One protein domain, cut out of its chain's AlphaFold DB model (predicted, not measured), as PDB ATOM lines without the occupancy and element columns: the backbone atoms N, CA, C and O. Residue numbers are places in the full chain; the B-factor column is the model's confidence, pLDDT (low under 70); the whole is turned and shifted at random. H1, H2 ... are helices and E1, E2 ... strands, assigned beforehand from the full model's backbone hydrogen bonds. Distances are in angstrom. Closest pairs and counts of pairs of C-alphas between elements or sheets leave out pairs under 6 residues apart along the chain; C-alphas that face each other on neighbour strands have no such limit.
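Overview. This is residues 6 to 49 of the 49 residues of the protein "AAA_15 domain-containing protein" of Butyricicoccus sp. AM27-36 (UniProt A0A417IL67). A short two-stranded hairpin, E1 and E2, has one helix, H1, crossing over one of its faces, nearer to E1, and a long loop, residues 23 to 36, swings out from E2 and folds back to H1. The printed part has 44 residues, in the order E1, E2, H1, with an antiparallel sheet; the class is mixed, with under half of the residues in named elements. It is compact, with a radius of gyration of the C-alphas of 10.4 A and spans of 28 by 26 by 18 A.

Along the chain. E1, residues 6 to 8, begins at C-alpha 6 (45.431, 4.462, -34.475) and is 6.6 A long. E2, residues 19 to 22, measures 9.9 A. H1, residues 37 to 48, measures 17.7 A and ends at C-alpha 48 (54.013, -0.967, -27.699).

Arrangement. E1 and E2 form an antiparallel hairpin at 171 degrees; N 6 and O 21 are within hydrogen-bond range at 2.8 A. The closest C-alphas of E1 and H1, Leu 6 and Leu 44, are 7.8 A apart. In H1 every O i to N i+4 pair is within hydrogen-bond range.

Size, cuts and confidence. The C-alphas farthest apart, Ser 16 and Gln 25, are 28.3 A apart. The printed part has no cut. E2 to H1 is a long link. No printed residue is under 70 in pLDDT.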
ATOM      1  N   LEU A   6      45.360   5.917 -34.442       96.56
ATOM      2  CA  LEU A   6      45.431   4.462 -34.475       96.56
ATOM      3  C   LEU A   6      44.781   3.978 -35.775       96.56
ATOM      4  O   LEU A   6      43.639   4.329 -36.063       96.56
ATOM      5  N   LYS A   7      45.514   3.193 -36.567       97.62
ATOM      6  CA  LYS A   7      45.013   2.577 -37.801       97.62
ATOM      7  C   LYS A   7      44.852   1.078 -37.601       97.62
ATOM      8  O   LYS A   7      45.797   0.426 -37.163       97.62
ATOM      9  N   LEU A   8      43.677   0.547 -37.919       97.62
ATOM     10  CA  LEU A   8      43.327  -0.858 -37.719       97.62
ATOM     11  C   LEU A   8      42.758  -1.438 -39.005       97.62
ATOM     12  O   LEU A   8      41.853  -0.866 -39.603       97.62
ATOM     13  N   LYS A   9      43.275  -2.594 -39.408       97.81
ATOM     14  CA  LYS A   9      42.797  -3.366 -40.555       97.81
ATOM     15  C   LYS A   9      43.029  -4.837 -40.255       97.81
ATOM     16  O   LYS A   9      44.133  -5.193 -39.844       97.81
ATOM     17  N   ASN A  10      42.013  -5.674 -40.446       97.31
ATOM     18  CA  ASN A  10      42.068  -7.112 -40.166       97.31
ATOM     19  C   ASN A  10      42.595  -7.444 -38.753       97.31
ATOM     20  O   ASN A  10      43.346  -8.401 -38.569       97.31
ATOM     21  N   TYR A  11      42.230  -6.645 -37.746       97.12
ATOM     22  CA  TYR A  11      42.669  -6.840 -36.362       97.12
ATOM     23  C   TYR A  11      41.477  -7.173 -35.467       97.12
ATOM     24  O   TYR A  11      40.652  -6.309 -35.178       97.12
ATOM     25  N   ARG A  12      41.391  -8.416 -34.976       96.38
ATOM     26  CA  ARG A  12      40.272  -8.894 -34.140       96.38
ATOM     27  C   ARG A  12      38.909  -8.582 -34.785       96.38
ATOM     28  O   ARG A  12      38.607  -9.109 -35.844       96.38
ATOM     29  N   SER A  13      38.096  -7.733 -34.152       95.81
ATOM     30  CA  SER A  13      36.765  -7.332 -34.623       95.81
ATOM     31  C   SER A  13      36.786  -6.241 -35.703       95.81
ATOM     32  O   SER A  13      35.721  -5.822 -36.144       95.81
ATOM     33  N   PHE A  14      37.961  -5.744 -36.106       96.69
ATOM     34  CA  PHE A  14      38.110  -4.792 -37.210       96.69
ATOM     35  C   PHE A  14      38.305  -5.556 -38.521       96.69
ATOM     36  O   PHE A  14      39.255  -6.331 -38.649       96.69
ATOM     37  N   GLY A  15      37.394  -5.339 -39.473       96.56
ATOM     38  CA  GLY A  15      37.370  -6.034 -40.761       96.56
ATOM     39  C   GLY A  15      38.445  -5.576 -41.748       96.56
ATOM     40  O   GLY A  15      39.437  -4.940 -41.386       96.56
ATOM     41  N   SER A  16      38.226  -5.902 -43.022       97.00
ATOM     42  CA  SER A  16      39.160  -5.615 -44.115       97.00
ATOM     43  C   SER A  16      39.256  -4.145 -44.494       97.00
ATOM     44  O   SER A  16      40.253  -3.757 -45.092       97.00
ATOM     45  N   GLU A  17      38.269  -3.328 -44.146       97.75
ATOM     46  CA  GLU A  17      38.331  -1.883 -44.351       97.75
ATOM     47  C   GLU A  17      39.211  -1.226 -43.282       97.75
ATOM     48  O   GLU A  17      39.042  -1.486 -42.088       97.75
ATOM     49  N   GLU A  18      40.155  -0.372 -43.700       97.69
ATOM     50  CA  GLU A  18      41.005   0.363 -42.758       97.69
ATOM     51  C   GLU A  18      40.150   1.333 -41.937       97.69
ATOM     52  O   GLU A  18      39.476   2.210 -42.474       97.69
ATOM     53  N   GLN A  19      40.221   1.193 -40.619       97.25
ATOM     54  CA  GLN A  19      39.601   2.099 -39.665       97.25
ATOM     55  C   GLN A  19      40.668   2.996 -39.048       97.25
ATOM     56  O   GLN A  19      41.694   2.518 -38.555       97.25
ATOM     57  N   VAL A  20      40.417   4.304 -39.063       97.75
ATOM     58  CA  VAL A  20      41.320   5.314 -38.507       97.75
ATOM     59  C   VAL A  20      40.642   5.986 -37.324       97.75
ATOM     60  O   VAL A  20      39.624   6.655 -37.476       97.75
ATOM     61  N   ILE A  21      41.234   5.833 -36.145       96.88
ATOM     62  CA  ILE A  21      40.795   6.484 -34.914       96.88
ATOM     63  C   ILE A  21      41.763   7.631 -34.643       96.88
ATOM     64  O   ILE A  21      42.953   7.400 -34.418       96.88
ATOM     65  N   LEU A  22      41.269   8.865 -34.678       97.38
ATOM     66  CA  LEU A  22      42.051  10.036 -34.285       97.38
ATOM     67  C   LEU A  22      42.159  10.087 -32.759       97.38
ATOM     68  O   LEU A  22      41.186   9.808 -32.058       97.38
ATOM     69  N   ILE A  23      43.348  10.417 -32.258       96.69
ATOM     70  CA  ILE A  23      43.636  10.489 -30.825       96.69
ATOM     71  C   ILE A  23      43.991  11.933 -30.482       96.69
ATOM     72  O   ILE A  23      44.909  12.509 -31.070       96.69
ATOM     73  N   ASP A  24      43.293  12.494 -29.499       95.62
ATOM     74  CA  ASP A  24      43.635  13.783 -28.896       95.62
ATOM     75  C   ASP A  24      43.909  13.652 -27.388       95.62
ATOM     76  O   ASP A  24      43.993  12.538 -26.866       95.62
ATOM     77  N   GLN A  25      44.074  14.779 -26.684       95.12
ATOM     78  CA  GLN A  25      44.397  14.835 -25.254       95.12
ATOM     79  C   GLN A  25      43.495  13.947 -24.391       95.12
ATOM     80  O   GLN A  25      43.981  13.320 -23.454       95.12
ATOM     81  N   LEU A  26      42.207  13.862 -24.732       95.19
ATOM     82  CA  LEU A  26      41.267  12.928 -24.133       95.19
ATOM     83  C   LEU A  26      40.433  12.286 -25.239       95.19
ATOM     84  O   LEU A  26      39.686  12.960 -25.939       95.19
ATOM     85  N   THR A  27      40.549  10.970 -25.380       95.62
ATOM     86  CA  THR A  27      39.758  10.186 -26.333       95.62
ATOM     87  C   THR A  27      39.034   9.088 -25.571       95.62
ATOM     88  O   THR A  27      39.667   8.327 -24.841       95.62
ATOM     89  N   THR A  28      37.714   8.999 -25.731       96.25
ATOM     90  CA  THR A  28      36.885   8.002 -25.037       96.25
ATOM     91  C   THR A  28      36.258   7.049 -26.047       96.25
ATOM     92  O   THR A  28      35.613   7.483 -26.998       96.25
ATOM     93  N   PHE A  29      36.411   5.744 -25.827       95.75
ATOM     94  CA  PHE A  29      35.764   4.716 -26.642       95.75
ATOM     95  C   PHE A  29      34.372   4.395 -26.088       95.75
ATOM     96  O   PHE A  29      34.253   3.796 -25.019       95.75
ATOM     97  N   ILE A  30      33.322   4.751 -26.830       96.69
ATOM     98  CA  ILE A  30      31.919   4.476 -26.481       96.69
ATOM     99  C   ILE A  30      31.264   3.529 -27.492       96.69
ATOM    100  O   ILE A  30      31.766   3.330 -28.594       96.69
ATOM    101  N   GLY A  31      30.145   2.919 -27.101       96.56
ATOM    102  CA  GLY A  31      29.352   2.029 -27.953       96.56
ATOM    103  C   GLY A  31      28.888   0.773 -27.222       96.56
ATOM    104  O   GLY A  31      29.300   0.514 -26.087       96.56
ATOM    105  N   ASN A  32      28.062  -0.033 -27.888       97.81
ATOM    106  CA  ASN A  32      27.494  -1.259 -27.325       97.81
ATOM    107  C   ASN A  32      28.564  -2.290 -26.933       97.81
ATOM    108  O   ASN A  32      29.736  -2.220 -27.335       97.81
ATOM    109  N   ASN A  33      28.163  -3.271 -26.126       96.31
ATOM    110  CA  ASN A  33      29.003  -4.433 -25.856       96.31
ATOM    111  C   ASN A  33      29.387  -5.120 -27.167       96.31
ATOM    112  O   ASN A  33      28.628  -5.119 -28.132       96.31
ATOM    113  N   SER A  34      30.612  -5.639 -27.205       94.75
ATOM    114  CA  SER A  34      31.183  -6.295 -28.387       94.75
ATOM    115  C   SER A  34      31.404  -5.396 -29.616       94.75
ATOM    116  O   SER A  34      31.870  -5.890 -30.635       94.75
ATOM    117  N   ALA A  35      31.216  -4.074 -29.518       95.75
ATOM    118  CA  ALA A  35      31.482  -3.127 -30.613       95.75
ATOM    119  C   ALA A  35      32.981  -2.893 -30.934       95.75
ATOM    120  O   ALA A  35      33.312  -2.009 -31.713       95.75
ATOM    121  N   GLY A  36      33.909  -3.631 -30.313       95.38
ATOM    122  CA  GLY A  36      35.348  -3.531 -30.614       95.38
ATOM    123  C   GLY A  36      36.163  -2.547 -29.761       95.38
ATOM    124  O   GLY A  36      37.356  -2.381 -30.007       95.38
ATOM    125  N   LYS A  37      35.585  -1.956 -28.704       96.94
ATOM    126  CA  LYS A  37      36.295  -1.034 -27.782       96.94
ATOM    127  C   LYS A  37      37.565  -1.655 -27.182       96.94
ATOM    128  O   LYS A  37      38.657  -1.108 -27.297       96.94
ATOM    129  N   THR A  38      37.441  -2.849 -26.601       97.56
ATOM    130  CA  THR A  38      38.577  -3.589 -26.028       97.56
ATOM    131  C   THR A  38      39.595  -3.995 -27.093       97.56
ATOM    132  O   THR A  38      40.788  -4.059 -26.807       97.56
ATOM    133  N   ALA A  39      39.154  -4.253 -28.329       97.50
ATOM    134  CA  ALA A  39      40.057  -4.561 -29.432       97.50
ATOM    135  C   ALA A  39      40.910  -3.340 -29.817       97.50
ATOM    136  O   ALA A  39      42.110  -3.507 -30.007       97.50
ATOM    137  N   ALA A  40      40.349  -2.124 -29.833       96.88
ATOM    138  CA  ALA A  40      41.126  -0.902 -30.072       96.88
ATOM    139  C   ALA A  40      42.229  -0.709 -29.013       96.88
ATOM    140  O   ALA A  40      43.384  -0.472 -29.358       96.88
ATOM    141  N   LEU A  41      41.903  -0.904 -27.728       96.25
ATOM    142  CA  LEU A  41      42.894  -0.847 -26.642       96.25
ATOM    143  C   LEU A  41      43.929  -1.981 -26.728       96.25
ATOM    144  O   LEU A  41      45.114  -1.760 -26.495       96.25
ATOM    145  N   SER A  42      43.507  -3.188 -27.116       97.38
ATOM    146  CA  SER A  42      44.422  -4.324 -27.307       97.38
ATOM    147  C   SER A  42      45.415  -4.085 -28.443       97.38
ATOM    148  O   SER A  42      46.550  -4.542 -28.353       97.38
ATOM    149  N   ALA A  43      45.009  -3.366 -29.492       97.12
ATOM    150  CA  ALA A  43      45.900  -3.008 -30.587       97.12
ATOM    151  C   ALA A  43      47.012  -2.065 -30.122       97.12
ATOM    152  O   ALA A  43      48.165  -2.275 -30.484       97.12
ATOM    153  N   LEU A  44      46.688  -1.083 -29.272       95.44
ATOM    154  CA  LEU A  44      47.696  -0.216 -28.656       95.44
ATOM    155  C   LEU A  44      48.697  -1.038 -27.844       95.44
ATOM    156  O   LEU A  44      49.898  -0.895 -28.038       95.44
ATOM    157  N   ASN A  45      48.209  -1.953 -27.003       95.69
ATOM    158  CA  ASN A  45      49.085  -2.833 -26.232       95.69
ATOM    159  C   ASN A  45      49.967  -3.708 -27.141       95.69
ATOM    160  O   ASN A  45      51.146  -3.870 -26.879       95.69
ATOM    161  N   CYS A  46      49.419  -4.230 -28.241       95.38
ATOM    162  CA  CYS A  46      50.154  -5.043 -29.214       95.38
ATOM    163  C   CYS A  46      51.265  -4.276 -29.956       95.38
ATOM    164  O   CYS A  46      52.202  -4.903 -30.435       95.38
ATOM    165  N   MET A  47      51.139  -2.955 -30.118       93.56
ATOM    166  CA  MET A  47      52.130  -2.137 -30.831       93.56
ATOM    167  C   MET A  47      53.291  -1.685 -29.940       93.56
ATOM    168  O   MET A  47      54.348  -1.348 -30.468       93.56
ATOM    169  N   PHE A  48      53.076  -1.610 -28.624       91.56
ATOM    170  CA  PHE A  48      54.013  -0.967 -27.699       91.56
ATOM    171  C   PHE A  48      54.529  -1.866 -26.561       91.56
ATOM    172  O   PHE A  48      55.435  -1.422 -25.857       91.56
ATOM    173  N   ASN A  49      53.990  -3.080 -26.372       79.62
ATOM    174  CA  ASN A  49      54.613  -4.127 -25.541       79.62
ATOM    175  C   ASN A  49      55.625  -4.934 -26.348       79.62
ATOM    176  O   ASN A  49      56.642  -5.334 -25.743       79.62
TER     177      ASN A  49